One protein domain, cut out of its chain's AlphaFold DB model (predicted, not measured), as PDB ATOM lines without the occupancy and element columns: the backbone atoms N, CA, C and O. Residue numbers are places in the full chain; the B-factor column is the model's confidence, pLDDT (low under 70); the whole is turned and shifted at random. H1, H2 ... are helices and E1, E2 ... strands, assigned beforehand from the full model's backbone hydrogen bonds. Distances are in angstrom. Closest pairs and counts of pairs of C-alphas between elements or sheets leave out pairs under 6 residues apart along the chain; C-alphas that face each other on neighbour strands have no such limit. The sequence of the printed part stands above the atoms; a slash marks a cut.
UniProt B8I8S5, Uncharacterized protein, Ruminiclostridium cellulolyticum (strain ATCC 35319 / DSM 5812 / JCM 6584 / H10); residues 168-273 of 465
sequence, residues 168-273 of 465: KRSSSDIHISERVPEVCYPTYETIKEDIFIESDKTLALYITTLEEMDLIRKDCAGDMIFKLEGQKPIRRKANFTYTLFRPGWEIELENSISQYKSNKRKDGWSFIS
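This is residues 168 to 273 of the 465 residues of an uncharacterized protein of Ruminiclostridium cellulolyticum (strain ATCC 35319 / DSM 5812 / JCM 6584 / H10) (UniProt B8I8S5). Picture a long two-stranded ribbon, E1 running on into E2 and E3 running back into E4, with the long helix H3 folded back along one side of its E1 and E4 half. E5 adds a third strand beside E2, and H2, with the short H1 about perpendicular to it, sits on the other side of the E1 and E4 half. The printed part has 106 residues with three named helices and five named strands, in the order H1 H2 E1 E2 E3 E4 H3 E5, class mixed, helices and strands; the two sheets, E3 - E2 - E5 and E1 - E4, are antiparallel. The whole is only just loose, close to compact, with a radius of gyration of the C-alphas of 15.8 A and spans of 49 by 38 by 22 A.

Start with residues 168 to 187, which hold no named element; there residues 183 to 184 pair, antiparallel, with residues 242 to 243 of E4, residues 240 to 244. Next, H1, residues 188 to 194, and H2, residues 200 to 212, only just touch, with 3 pairs of C-alphas within 8 A; the closest are Tyr 188 and Asp 200, 6.8 A apart, and the lines stand about perpendicular at 90 degrees. H2 touches H1 with residues 200 to 203 alone. The closest C-alphas of H2 and E1, residues 216 to 220, are those of Glu 211 and Arg 217, 5.7 A apart. Between E1 and E4, antiparallel at 156 degrees, look for N 241 and O 219, 2.8 A apart. E1 runs on into E2, residues 223 to 226, at 35 degrees; E2 and E3, residues 234 to 237, form a hairpin, with N 224 and O 236 at 2.8 A. E3 runs on into E4 at 22 degrees. H3, residues 249 to 266, has its closest C-alphas to E4 at Trp 249 and Thr 243, 6.7 A, and only grazes the sheet E3 E2 E5 with residues 261 to 265. E5, residues 270 to 272, is antiparallel to E2, with N 225 and O 270 at 2.8 A. In H1, H2 and H3 every O i to N i+4 pair is within hydrogen-bond range.

Find C-alpha 188 at (123.627, 158.824, 136.487), where H1 begins its 9.9 A. H2 covers 18.2 A, E1 13.8 A and E4 13.3 A. H3 runs 26.0 A from C-alpha 249 at (116.551, 138.998, 140.499) to C-alpha 266 at (98.594, 155.931, 132.259). The shorter strands E2, E3 and E5 measure 10.2, 10.6 and 6.8 A.

The two C-alphas farthest apart, those of Asp 173 and Gly 230, are 51.2 A from each other. The printed part has no cut, and no link between named elements is long. Confidence is under 70 at residues 170 to 173, 175 to 178 and 273.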
ATOM      1  N   LYS A 168     115.128 149.041 148.929       80.38
ATOM      2  CA  LYS A 168     114.331 148.618 150.083       80.38
ATOM      3  C   LYS A 168     114.348 147.100 150.148       80.38
ATOM      4  O   LYS A 168     114.004 146.460 149.161       80.38
ATOM      5  N   ARG A 169     114.727 146.544 151.298       74.00
ATOM      6  CA  ARG A 169     114.636 145.103 151.538       74.00
ATOM      7  C   ARG A 169     113.191 144.703 151.797       74.00
ATOM      8  O   ARG A 169     112.511 145.346 152.595       74.00
ATOM      9  N   SER A 170     112.752 143.639 151.143       66.56
ATOM     10  CA  SER A 170     111.456 143.022 151.393       66.56
ATOM     11  C   SER A 170     111.614 141.904 152.420       66.56
ATOM     12  O   SER A 170     112.704 141.352 152.588       66.56
ATOM     13  N   SER A 171     110.535 141.576 153.135       66.06
ATOM     14  CA  SER A 171     110.551 140.431 154.052       66.06
ATOM     15  C   SER A 171     110.859 139.142 153.281       66.06
ATOM     16  O   SER A 171     110.364 138.945 152.167       66.06
ATOM     17  N   SER A 172     111.660 138.265 153.887       64.69
ATOM     18  CA  SER A 172     111.980 136.933 153.362       64.69
ATOM     19  C   SER A 172     110.761 136.021 153.259       64.69
ATOM     20  O   SER A 172     110.779 135.074 152.478       64.69
ATOM     21  N   ASP A 173     109.710 136.317 154.023       64.06
ATOM     22  CA  ASP A 173     108.575 135.414 154.229       64.06
ATOM     23  C   ASP A 173     107.500 135.543 153.138       64.06
ATOM     24  O   ASP A 173     106.512 134.812 153.135       64.06
ATOM     25  N   ILE A 174     107.685 136.479 152.201       70.12
ATOM     26  CA  ILE A 174     106.756 136.750 151.104       70.12
ATOM     27  C   ILE A 174     107.355 136.207 149.805       70.12
ATOM     28  O   ILE A 174     108.519 136.469 149.484       70.12
ATOM     29  N   HIS A 175     106.551 135.474 149.032       68.00
ATOM     30  CA  HIS A 175     106.967 134.942 147.738       68.00
ATOM     31  C   HIS A 175     107.433 136.068 146.792       68.00
ATOM     32  O   HIS A 175     106.876 137.166 146.781       68.00
ATOM     33  N   ILE A 176     108.443 135.796 145.956       68.44
ATOM     34  CA  ILE A 176     109.115 136.804 145.107       68.44
ATOM     35  C   ILE A 176     108.135 137.525 144.164       68.44
ATOM     36  O   ILE A 176     108.311 138.704 143.870       68.44
ATOM     37  N   SER A 177     107.079 136.842 143.714       66.19
ATOM     38  CA  SER A 177     106.046 137.430 142.847       66.19
ATOM     39  C   SER A 177     105.070 138.367 143.565       66.19
ATOM     40  O   SER A 177     104.394 139.145 142.902       66.19
ATOM     41  N   GLU A 178     104.957 138.266 144.890       65.50
ATOM     42  CA  GLU A 178     103.982 139.008 145.701       65.50
ATOM     43  C   GLU A 178     104.635 140.127 146.518       65.50
ATOM     44  O   GLU A 178     103.961 141.058 146.959       65.50
ATOM     45  N   ARG A 179     105.956 140.060 146.710       74.12
ATOM     46  CA  ARG A 179     106.704 141.085 147.432       74.12
ATOM     47  C   ARG A 179     106.992 142.298 146.553       74.12
ATOM     48  O   ARG A 179     107.115 142.204 145.333       74.12
ATOM     49  N   VAL A 180     107.177 143.447 147.199       77.88
ATOM     50  CA  VAL A 180     107.704 144.643 146.533       77.88
ATOM     51  C   VAL A 180     109.100 144.316 145.974       77.88
ATOM     52  O   VAL A 180     109.934 143.801 146.725       77.88
ATOM     53  N   PRO A 181     109.379 144.592 144.687       82.56
ATOM     54  CA  PRO A 181     110.693 144.329 144.108       82.56
ATOM     55  C   PRO A 181     111.806 145.092 144.837       82.56
ATOM     56  O   PRO A 181     111.699 146.303 145.046       82.56
ATOM     57  N   GLU A 182     112.902 144.410 145.179       89.38
ATOM     58  CA  GLU A 182     114.075 145.042 145.796       89.38
ATOM     59  C   GLU A 182     114.993 145.629 144.723       89.38
ATOM     60  O   GLU A 182     116.003 145.055 144.306       89.38
ATOM     61  N   VAL A 183     114.589 146.794 144.234       91.88
ATOM     62  CA  VAL A 183     115.257 147.500 143.143       91.88
ATOM     63  C   VAL A 183     115.425 148.979 143.481       91.88
ATOM     64  O   VAL A 183     114.756 149.515 144.366       91.88
ATOM     65  N   CYS A 184     116.295 149.667 142.747       92.31
ATOM     66  CA  CYS A 184     116.423 151.120 142.812       92.31
ATOM     67  C   CYS A 184     116.574 151.739 141.418       92.31
ATOM     68  O   CYS A 184     117.004 151.074 140.476       92.31
ATOM     69  N   TYR A 185     116.262 153.032 141.303       91.00
ATOM     70  CA  TYR A 185     116.217 153.754 140.023       91.00
ATOM     71  C   TYR A 185     117.020 155.073 139.999       91.00
ATOM     72  O   TYR A 185     116.526 156.056 139.431       91.00
ATOM     73  N   PRO A 186     118.207 155.172 140.635       90.94
ATOM     74  CA  PRO A 186     118.975 156.411 140.597       90.94
ATOM     75  C   PRO A 186     119.426 156.736 139.164       90.94
ATOM     76  O   PRO A 186     119.794 155.844 138.391       90.94
ATOM     77  N   THR A 187     119.402 158.022 138.806       87.94
ATOM     78  CA  THR A 187     119.981 158.495 137.541       87.94
ATOM     79  C   THR A 187     121.505 158.494 137.627       87.94
ATOM     80  O   THR A 187     122.084 158.386 138.710       87.94
ATOM     81  N   TYR A 188     122.177 158.636 136.483       89.75
ATOM     82  CA  TYR A 188     123.627 158.824 136.487       89.75
ATOM     83  C   TYR A 188     123.995 160.108 137.233       89.75
ATOM     84  O   TYR A 188     124.956 160.109 137.987       89.75
ATOM     85  N   GLU A 189     123.216 161.175 137.080       87.00
ATOM     86  CA  GLU A 189     123.389 162.450 137.781       87.00
ATOM     87  C   GLU A 189     123.349 162.253 139.292       87.00
ATOM     88  O   GLU A 189     124.316 162.606 139.959       87.00
ATOM     89  N   THR A 190     122.312 161.583 139.811       90.25
ATOM     90  CA  THR A 190     122.195 161.286 141.244       90.25
ATOM     91  C   THR A 190     123.406 160.507 141.753       90.25
ATOM     92  O   THR A 190     123.987 160.868 142.769       90.25
ATOM     93  N   ILE A 191     123.839 159.472 141.025       92.19
ATOM     94  CA  ILE A 191     125.015 158.689 141.425       92.19
ATOM     95  C   ILE A 191     126.271 159.572 141.440       92.19
ATOM     96  O   ILE A 191     127.029 159.540 142.403       92.19
ATOM     97  N   LYS A 192     126.514 160.375 140.397       89.50
ATOM     98  CA  LYS A 192     127.700 161.248 140.317       89.50
ATOM     99  C   LYS A 192     127.714 162.312 141.420       89.50
ATOM    100  O   LYS A 192     128.780 162.645 141.934       89.50
ATOM    101  N   GLU A 193     126.546 162.842 141.776       87.50
ATOM    102  CA  GLU A 193     126.384 163.788 142.882       87.50
ATOM    103  C   GLU A 193     126.657 163.128 144.235       87.50
ATOM    104  O   GLU A 193     127.272 163.741 145.105       87.50
ATOM    105  N   ASP A 194     126.269 161.866 144.417       89.25
ATOM    106  CA  ASP A 194     126.478 161.139 145.670       89.25
ATOM    107  C   ASP A 194     127.921 160.665 145.867       89.25
ATOM    108  O   ASP A 194     128.441 160.673 146.986       89.25
ATOM    109  N   ILE A 195     128.562 160.196 144.793       84.06
ATOM    110  CA  ILE A 195     129.872 159.547 144.832       84.06
ATOM    111  C   ILE A 195     130.767 160.129 143.734       84.06
ATOM    112  O   ILE A 195     130.401 160.104 142.568       84.06
ATOM    113  N   PHE A 196     131.949 160.644 144.103       76.31
ATOM    114  CA  PHE A 196     132.932 161.343 143.247       76.31
ATOM    115  C   PHE A 196     133.336 160.606 141.942       76.31
ATOM    116  O   PHE A 196     134.460 160.113 141.789       76.31
ATOM    117  N   ILE A 197     132.433 160.547 140.969       83.75
ATOM    118  CA  ILE A 197     132.625 160.005 139.628       83.75
ATOM    119  C   ILE A 197     132.169 161.091 138.659       83.75
ATOM    120  O   ILE A 197     130.994 161.392 138.553       83.75
ATOM    121  N   GLU A 198     133.106 161.706 137.944       80.19
ATOM    122  CA  GLU A 198     132.801 162.917 137.164       80.19
ATOM    123  C   GLU A 198     132.181 162.630 135.788       80.19
ATOM    124  O   GLU A 198     131.520 163.485 135.205       80.19
ATOM    125  N   SER A 199     132.410 161.437 135.229       86.31
ATOM    126  CA  SER A 199     132.081 161.126 133.833       86.31
ATOM    127  C   SER A 199     131.124 159.949 133.707       86.31
ATOM    128  O   SER A 199     131.380 158.882 134.264       86.31
ATOM    129  N   ASP A 200     130.107 160.097 132.854       83.00
ATOM    130  CA  ASP A 200     129.163 159.027 132.498       83.00
ATOM    131  C   ASP A 200     129.858 157.813 131.888       83.00
ATOM    132  O   ASP A 200     129.470 156.675 132.147       83.00
ATOM    133  N   LYS A 201     130.915 158.040 131.094       86.94
ATOM    134  CA  LYS A 201     131.705 156.955 130.503       86.94
ATOM    135  C   LYS A 201     132.382 156.140 131.598       86.94
ATOM    136  O   LYS A 201     132.361 154.914 131.564       86.94
ATOM    137  N   THR A 202     132.969 156.828 132.569       90.19
ATOM    138  CA  THR A 202     133.625 156.196 133.711       90.19
ATOM    139  C   THR A 202     132.605 155.471 134.586       90.19
ATOM    140  O   THR A 202     132.822 154.313 134.926       90.19
ATOM    141  N   LEU A 203     131.468 156.101 134.889       93.00
ATOM    142  CA  LEU A 203     130.384 155.481 135.650       93.00
ATOM    143  C   LEU A 203     129.863 154.209 134.966       93.00
ATOM    144  O   LEU A 203     129.719 153.179 135.617       93.00
ATOM    145  N   ALA A 204     129.659 154.240 133.648       91.94
ATOM    146  CA  ALA A 204     129.241 153.067 132.886       91.94
ATOM    147  C   ALA A 204     130.248 151.905 132.986       91.94
ATOM    148  O   ALA A 204     129.824 150.755 133.101       91.94
ATOM    149  N   LEU A 205     131.558 152.189 132.990       94.44
ATOM    150  CA  LEU A 205     132.598 151.171 133.197       94.44
ATOM    151  C   LEU A 205     132.523 150.557 134.600       94.44
ATOM    152  O   LEU A 205     132.564 149.334 134.727       94.44
ATOM    153  N   TYR A 206     132.357 151.381 135.642       96.50
ATOM    154  CA  TYR A 206     132.177 150.885 137.011       96.50
ATOM    155  C   TYR A 206     130.921 150.015 137.140       96.50
ATOM    156  O   TYR A 206     130.994 148.932 137.710       96.50
ATOM    157  N   ILE A 207     129.791 150.445 136.569       96.06
ATOM    158  CA  ILE A 207     128.544 149.665 136.567       96.06
ATOM    159  C   ILE A 207     128.749 148.317 135.866       96.06
ATOM    160  O   ILE A 207     128.388 147.290 136.427       96.06
ATOM    161  N   THR A 208     129.366 148.315 134.681       96.00
ATOM    162  CA  THR A 208     129.640 147.080 133.920       96.00
ATOM    163  C   THR A 208     130.520 146.128 134.729       96.00
ATOM    164  O   THR A 208     130.237 144.940 134.814       96.00
ATOM    165  N   THR A 209     131.533 146.661 135.416       97.06
ATOM    166  CA  THR A 209     132.412 145.864 136.283       97.06
ATOM    167  C   THR A 209     131.647 145.246 137.458       97.06
ATOM    168  O   THR A 209     131.877 144.092 137.801       97.06
ATOM    169  N   LEU A 210     130.699 145.970 138.072       97.62
ATOM    170  CA  LEU A 210     129.848 145.405 139.129       97.62
ATOM    171  C   LEU A 210     128.917 144.292 138.616       97.62
ATOM    172  O   LEU A 210     128.607 143.368 139.371       97.62
ATOM    173  N   GLU A 211     128.467 144.373 137.361       96.38
ATOM    174  CA  GLU A 211     127.695 143.302 136.717       96.38
ATOM    175  C   GLU A 211     128.563 142.063 136.467       96.38
ATOM    176  O   GLU A 211     128.153 140.961 136.822       96.38
ATOM    177  N   GLU A 212     129.775 142.250 135.931       95.88
ATOM    178  CA  GLU A 212     130.763 141.184 135.695       95.88
ATOM    179  C   GLU A 212     131.204 140.483 136.989       95.88
ATOM    180  O   GLU A 212     131.519 139.296 136.980       95.88
ATOM    181  N   MET A 213     131.210 141.200 138.117       95.50
ATOM    182  CA  MET A 213     131.523 140.653 139.443       95.50
ATOM    183  C   MET A 213     130.342 139.941 140.121       95.50
ATOM    184  O   MET A 213     130.478 139.501 141.270       95.50
ATOM    185  N   ASP A 214     129.189 139.848 139.453       96.06
ATOM    186  CA  ASP A 214     127.968 139.258 140.003       96.06
ATOM    187  C   ASP A 214     127.545 139.908 141.329       96.06
ATOM    188  O   ASP A 214     127.182 139.238 142.296       96.06
ATOM    189  N   LEU A 215     127.632 141.239 141.385       96.38
ATOM    190  CA  LEU A 215     127.164 142.032 142.524       96.38
ATOM    191  C   LEU A 215     125.816 142.689 142.231       96.38
ATOM    192  O   LEU A 215     124.956 142.761 143.110       96.38
ATOM    193  N   ILE A 216     125.617 143.143 140.992       97.00
ATOM    194  CA  ILE A 216     124.381 143.800 140.561       97.00
ATOM    195  C   ILE A 216     123.894 143.262 139.219       97.00
ATOM    196  O   ILE A 216     124.624 142.620 138.458       97.00
ATOM    197  N   ARG A 217     122.645 143.597 138.915       95.56
ATOM    198  CA  ARG A 217     122.042 143.502 137.589       95.56
ATOM    199  C   ARG A 217     121.293 144.786 137.299       95.56
ATOM    200  O   ARG A 217     120.756 145.407 138.221       95.56
ATOM    201  N   LYS A 218     121.238 145.184 136.031       93.50
ATOM    202  CA  LYS A 218     120.398 146.304 135.606       93.50
ATOM    203  C   LYS A 218     119.639 145.991 134.329       93.50
ATOM    204  O   LYS A 218     120.113 145.263 133.463       93.50
ATOM    205  N   ASP A 219     118.495 146.634 134.173       90.00
ATOM    206  CA  ASP A 219     117.822 146.738 132.882       90.00
ATOM    207  C   ASP A 219     117.104 148.089 132.778       90.00
ATOM    208  O   ASP A 219     117.059 148.875 133.725       90.00
ATOM    209  N   CYS A 220     116.605 148.420 131.595       86.69
ATOM    210  CA  CYS A 220     115.964 149.697 131.313       86.69
ATOM    211  C   CYS A 220     114.611 149.464 130.643       86.69
ATOM    212  O   CYS A 220     114.463 148.605 129.768       86.69
ATOM    213  N   ALA A 221     113.622 150.290 130.989       85.31
ATOM    214  CA  ALA A 221     112.309 150.240 130.355       85.31
ATOM    215  C   ALA A 221     112.338 150.596 128.852       85.31
ATOM    216  O   ALA A 221     111.399 150.249 128.131       85.31
ATOM    217  N   GLY A 222     113.419 151.221 128.375       82.94
ATOM    218  CA  GLY A 222     113.638 151.629 126.991       82.94
ATOM    219  C   GLY A 222     113.454 153.131 126.777       82.94
ATOM    220  O   GLY A 222     113.408 153.912 127.728       82.94
ATOM    221  N   ASP A 223     113.339 153.528 125.511       83.94
ATOM    222  CA  ASP A 223     113.039 154.912 125.151       83.94
ATOM    223  C   ASP A 223     111.544 155.183 125.344       83.94
ATOM    224  O   ASP A 223     110.678 154.413 124.911       83.94
ATOM    225  N   MET A 224     111.250 156.310 125.976       86.19
ATOM    226  CA  MET A 224     109.914 156.821 126.222       86.19
ATOM    227  C   MET A 224     109.567 157.883 125.178       86.19
ATOM    228  O   MET A 224     110.371 158.768 124.888       86.19
ATOM    229  N   ILE A 225     108.357 157.806 124.627       85.62
ATOM    230  CA  ILE A 225     107.813 158.800 123.706       85.62
ATOM    231  C   ILE A 225     106.479 159.320 124.213       85.62
ATOM    232  O   ILE A 225     105.538 158.544 124.400       85.62
ATOM    233  N   PHE A 226     106.389 160.639 124.318       84.44
ATOM    234  CA  PHE A 226     105.153 161.365 124.547       84.44
ATOM    235  C   PHE A 226     104.722 162.072 123.258       84.44
ATOM    236  O   PHE A 226     105.546 162.685 122.575       84.44
ATOM    237  N   LYS A 227     103.445 161.961 122.882       82.12
ATOM    238  CA  LYS A 227     102.905 162.591 121.668       82.12
ATOM    239  C   LYS A 227     101.772 163.536 122.029       82.12
ATOM    240  O   LYS A 227     100.673 163.086 122.324       82.12
ATOM    241  N   LEU A 228     102.040 164.830 121.901       78.12
ATOM    242  CA  LEU A 228     101.015 165.865 121.880       78.12
ATOM    243  C   LEU A 228     100.540 166.063 120.443       78.12
ATOM    244  O   LEU A 228     101.345 166.215 119.523       78.12
ATOM    245  N   GLU A 229      99.228 166.038 120.238       74.44
ATOM    246  CA  GLU A 229      98.640 166.295 118.925       74.44
ATOM    247  C   GLU A 229      99.039 167.693 118.423       74.44
ATOM    248  O   GLU A 229      98.944 168.674 119.162       74.44
ATOM    249  N   GLY A 230      99.523 167.758 117.178       70.25
ATOM    250  CA  GLY A 230     100.043 168.978 116.551       70.25
ATOM    251  C   GLY A 230     101.505 169.312 116.878       70.25
ATOM    252  O   GLY A 230     102.068 170.203 116.243       70.25
ATOM    253  N   GLN A 231     102.152 168.596 117.804       76.25
ATOM    254  CA  GLN A 231     103.544 168.837 118.198       76.25
ATOM    255  C   GLN A 231     104.481 167.683 117.816       76.25
ATOM    256  O   GLN A 231     104.069 166.567 117.483       76.25
ATOM    257  N   LYS A 232     105.791 167.961 117.842       78.44
ATOM    258  CA  LYS A 232     106.809 166.920 117.671       78.44
ATOM    259  C   LYS A 232     106.778 165.965 118.877       78.44
ATOM    260  O   LYS A 232     106.563 166.417 119.996       78.44
ATOM    261  N   PRO A 233     107.003 164.656 118.664       81.00
ATOM    262  CA  PRO A 233     107.060 163.694 119.758       81.00
ATOM    263  C   PRO A 233     108.237 164.008 120.681       81.00
ATOM    264  O   PRO A 233     109.367 164.088 120.200       81.00
ATOM    265  N   ILE A 234     107.964 164.103 121.978       81.25
ATOM    266  CA  ILE A 234     108.961 164.303 123.030       81.25
ATOM    267  C   ILE A 234     109.582 162.944 123.341       81.25
ATOM    268  O   ILE A 234     108.860 161.969 123.571       81.25
ATOM    269  N   ARG A 235     110.913 162.858 123.326       82.38
ATOM    270  CA  ARG A 235     111.650 161.604 123.539       82.38
ATOM    271  C   ARG A 235     112.490 161.680 124.798       82.38
ATOM    272  O   ARG A 235     113.262 162.614 124.952       82.38
ATOM    273  N   ARG A 236     112.424 160.664 125.657       81.81
ATOM    274  CA  ARG A 236     113.273 160.558 126.855       81.81
ATOM    275  C   ARG A 236     113.836 159.155 127.009       81.81
ATOM    276  O   ARG A 236     113.192 158.189 126.600       81.81
ATOM    277  N   LYS A 237     115.008 159.023 127.627       78.75
ATOM    278  CA  LYS A 237     115.486 157.718 128.104       78.75
ATOM    279  C   LYS A 237     114.846 157.411 129.451       78.75
ATOM    280  O   LYS A 237     114.844 158.259 130.338       78.75
ATOM    281  N   ALA A 238     114.323 156.200 129.619       82.88
ATOM    282  CA  ALA A 238     114.002 155.728 130.958       82.88
ATOM    283  C   ALA A 238     115.296 155.469 131.743       82.88
ATOM    284  O   ALA A 238     116.295 155.007 131.183       82.88
ATOM    285  N   ASN A 239     115.255 155.712 133.050       82.50
ATOM    286  CA  ASN A 239     116.366 155.387 133.937       82.50
ATOM    287  C   ASN A 239     116.636 153.879 133.941       82.50
ATOM    288  O   ASN A 239     115.748 153.056 133.681       82.50
ATOM    289  N   PHE A 240     117.872 153.514 134.274       89.06
ATOM    290  CA  PHE A 240     118.182 152.134 134.610       89.06
ATOM    291  C   PHE A 240     117.509 151.757 135.931       89.06
ATOM    292  O   PHE A 240     117.462 152.538 136.880       89.06
ATOM    293  N   THR A 241     116.993 150.537 135.964       92.38
ATOM    294  CA  THR A 241     116.561 149.842 137.172       92.38
ATOM    295  C   THR A 241     117.692 148.921 137.584       92.38
ATOM    296  O   THR A 241     118.151 148.133 136.759       92.38
ATOM    297  N   TYR A 242     118.140 149.020 138.829       94.56
ATOM    298  CA  TYR A 242     119.212 148.196 139.381       94.56
ATOM    299  C   TYR A 242     118.660 147.270 140.460       94.56
ATOM    300  O   TYR A 242     117.776 147.665 141.218       94.56
ATOM    301  N   THR A 243     119.229 146.075 140.568       95.00
ATOM    302  CA  THR A 243     118.976 145.115 141.650       95.00
ATOM    303  C   THR A 243     120.274 144.412 142.050       95.00
ATOM    304  O   THR A 243     121.252 144.434 141.297       95.00
ATOM    305  N   LEU A 244     120.300 143.793 143.231       94.56
ATOM    306  CA  LEU A 244     121.410 142.933 143.646       94.56
ATOM    307  C   LEU A 244     121.355 141.599 142.904       94.56
ATOM    308  O   LEU A 244     120.278 141.061 142.645       94.56
ATOM    309  N   PHE A 245     122.517 141.026 142.607       93.19
ATOM    310  CA  PHE A 245     122.564 139.683 142.046       93.19
ATOM    311  C   PHE A 245     122.258 138.635 143.124       93.19
ATOM    312  O   PHE A 245     123.051 138.397 144.035       93.19
ATOM    313  N   ARG A 246     121.079 138.017 143.025       88.81
ATOM    314  CA  ARG A 246     120.580 136.985 143.947       88.81
ATOM    315  C   ARG A 246     119.481 136.158 143.278       88.81
ATOM    316  O   ARG A 246     118.859 136.664 142.352       88.81
ATOM    317  N   PRO A 247     119.175 134.935 143.737       87.25
ATOM    318  CA  PRO A 247     118.101 134.135 143.147       87.25
ATOM    319  C   PRO A 247     116.779 134.917 143.022       87.25
ATOM    320  O   PRO A 247     116.310 135.503 143.997       87.25
ATOM    321  N   GLY A 248     116.197 134.930 141.817       86.06
ATOM    322  CA  GLY A 248     114.943 135.628 141.513       86.06
ATOM    323  C   GLY A 248     115.079 137.102 141.111       86.06
ATOM    324  O   GLY A 248     114.056 137.758 140.916       86.06
ATOM    325  N   TRP A 249     116.303 137.623 140.952       89.62
ATOM    326  CA  TRP A 249     116.551 138.998 140.499       89.62
ATOM    327  C   TRP A 249     115.893 139.314 139.144       89.62
ATOM    328  O   TRP A 249     115.463 140.446 138.919       89.62
ATOM    329  N   GLU A 250     115.783 138.326 138.247       92.44
ATOM    330  CA  GLU A 250     115.171 138.482 136.925       92.44
ATOM    331  C   GLU A 250     113.699 138.885 137.048       92.44
ATOM    332  O   GLU A 250     113.254 139.839 136.410       92.44
ATOM    333  N   ILE A 251     112.972 138.185 137.923       89.44
ATOM    334  CA  ILE A 251     111.548 138.414 138.183       89.44
ATOM    335  C   ILE A 251     111.355 139.790 138.826       89.44
ATOM    336  O   ILE A 251     110.429 140.516 138.469       89.44
ATOM    337  N   GLU A 252     112.241 140.187 139.744       89.31
ATOM    338  CA  GLU A 252     112.176 141.501 140.394       89.31
ATOM    339  C   GLU A 252     112.371 142.646 139.397       89.31
ATOM    340  O   GLU A 252     111.590 143.603 139.407       89.31
ATOM    341  N   LEU A 253     113.358 142.537 138.500       90.81
ATOM    342  CA  LEU A 253     113.557 143.519 137.434       90.81
ATOM    343  C   LEU A 253     112.383 143.545 136.457       90.81
ATOM    344  O   LEU A 253     111.908 144.628 136.110       90.81
ATOM    345  N   GLU A 254     111.897 142.384 136.018       90.69
ATOM    346  CA  GLU A 254     110.797 142.303 135.058       90.69
ATOM    347  C   GLU A 254     109.506 142.902 135.629       90.69
ATOM    348  O   GLU A 254     108.861 143.727 134.970       90.69
ATOM    349  N   ASN A 255     109.163 142.557 136.873       89.44
ATOM    350  CA  ASN A 255     107.988 143.082 137.566       89.44
ATOM    351  C   ASN A 255     108.096 144.595 137.769       89.44
ATOM    352  O   ASN A 255     107.168 145.333 137.429       89.44
ATOM    353  N   SER A 256     109.246 145.068 138.252       90.75
ATOM    354  CA  SER A 256     109.523 146.492 138.441       90.75
ATOM    355  C   SER A 256     109.382 147.288 137.137       90.75
ATOM    356  O   SER A 256     108.649 148.281 137.077       90.75
ATOM    357  N   ILE A 257     110.026 146.833 136.059       90.62
ATOM    358  CA  ILE A 257     109.998 147.513 134.760       90.62
ATOM    359  C   ILE A 257     108.589 147.482 134.164       90.62
ATOM    360  O   ILE A 257     108.147 148.468 133.566       90.62
ATOM    361  N   SER A 258     107.867 146.376 134.325       89.69
ATOM    362  CA  SER A 258     106.488 146.240 133.851       89.69
ATOM    363  C   SER A 258     105.539 147.175 134.595       89.69
ATOM    364  O   SER A 258     104.734 147.863 133.958       89.69
ATOM    365  N   GLN A 259     105.678 147.282 135.918       88.25
ATOM    366  CA  GLN A 259     104.915 148.217 136.741       88.25
ATOM    367  C   GLN A 259     105.223 149.672 136.363       88.25
ATOM    368  O   GLN A 259     104.300 150.461 136.145       88.25
ATOM    369  N   TYR A 260     106.503 150.016 136.188       89.00
ATOM    370  CA  TYR A 260     106.921 151.340 135.723       89.00
ATOM    371  C   TYR A 260     106.312 151.688 134.357       89.00
ATOM    372  O   TYR A 260     105.727 152.760 134.186       89.00
ATOM    373  N   LYS A 261     106.379 150.762 133.389       88.12
ATOM    374  CA  LYS A 261     105.772 150.935 132.061       88.12
ATOM    375  C   LYS A 261     104.264 151.128 132.141       88.12
ATOM    376  O   LYS A 261     103.727 151.976 131.435       88.12
ATOM    377  N   SER A 262     103.585 150.342 132.975       87.12
ATOM    378  CA  SER A 262     102.137 150.443 133.184       87.12
ATOM    379  C   SER A 262     101.746 151.826 133.702       87.12
ATOM    380  O   SER A 262     100.908 152.493 133.097       87.12
ATOM    381  N   ASN A 263     102.424 152.305 134.748       86.19
ATOM    382  CA  ASN A 263     102.167 153.622 135.324       86.19
ATOM    383  C   ASN A 263     102.433 154.737 134.308       86.19
ATOM    384  O   ASN A 263     101.587 155.595 134.091       86.19
ATOM    385  N   LYS A 264     103.557 154.676 133.587       86.00
ATOM    386  CA  LYS A 264     103.887 155.698 132.587       86.00
ATOM    387  C   LYS A 264     102.964 155.700 131.372       86.00
ATOM    388  O   LYS A 264     102.737 156.758 130.797       86.00
ATOM    389  N   ARG A 265     102.389 154.556 130.996       86.31
ATOM    390  CA  ARG A 265     101.336 154.504 129.969       86.31
ATOM    391  C   ARG A 265     100.058 155.206 130.410       86.31
ATOM    392  O   ARG A 265      99.426 155.837 129.571       86.31
ATOM    393  N   LYS A 266      99.701 155.134 131.699       81.94
ATOM    394  CA  LYS A 266      98.594 155.931 132.259       81.94
ATOM    395  C   LYS A 266      98.900 157.428 132.186       81.94
ATOM    396  O   LYS A 266      98.016 158.201 131.849       81.94
ATOM    397  N   ASP A 267     100.165 157.802 132.373       78.94
ATOM    398  CA  ASP A 267     100.667 159.168 132.166       78.94
ATOM    399  C   ASP A 267     100.798 159.553 130.669       78.94
ATOM    400  O   ASP A 267     101.450 160.543 130.360       78.94
ATOM    401  N   GLY A 268     100.278 158.761 129.718       81.00
ATOM    402  CA  GLY A 268     100.312 159.046 128.273       81.00
ATOM    403  C   GLY A 268     101.632 158.727 127.551       81.00
ATOM    404  O   GLY A 268     101.771 158.984 126.352       81.00
ATOM    405  N   TRP A 269     102.610 158.121 128.232       86.62
ATOM    406  CA  TRP A 269     103.866 157.710 127.603       86.62
ATOM    407  C   TRP A 269     103.738 156.379 126.865       86.62
ATOM    408  O   TRP A 269     103.229 155.379 127.368       86.62
ATOM    409  N   SER A 270     104.320 156.331 125.674       85.38
ATOM    410  CA  SER A 270     104.542 155.101 124.920       85.38
ATOM    411  C   SER A 270     106.002 154.662 125.032       85.38
ATOM    412  O   SER A 270     106.899 155.490 125.165       85.38
ATOM    413  N   PHE A 271     106.252 153.356 124.973       84.06
ATOM    414  CA  PHE A 271     107.603 152.798 125.052       84.06
ATOM    415  C   PHE A 271     107.996 152.206 123.707       84.06
ATOM    416  O   PHE A 271     107.258 151.385 123.158       84.06
ATOM    417  N   ILE A 272     109.169 152.579 123.201       79.00
ATOM    418  CA  ILE A 272     109.784 151.903 122.059       79.00
ATOM    419  C   ILE A 272     110.760 150.866 122.607       79.00
ATOM    420  O   ILE A 272     111.658 151.180 123.387       79.00
ATOM    421  N   SER A 273     110.586 149.609 122.196       60.88
ATOM    422  CA  SER A 273     111.535 148.538 122.500       60.88
ATOM    423  C   SER A 273     112.942 148.929 122.043       60.88
ATOM    424  O   SER A 273     113.082 149.352 120.894       60.88
TER     425      SER A 273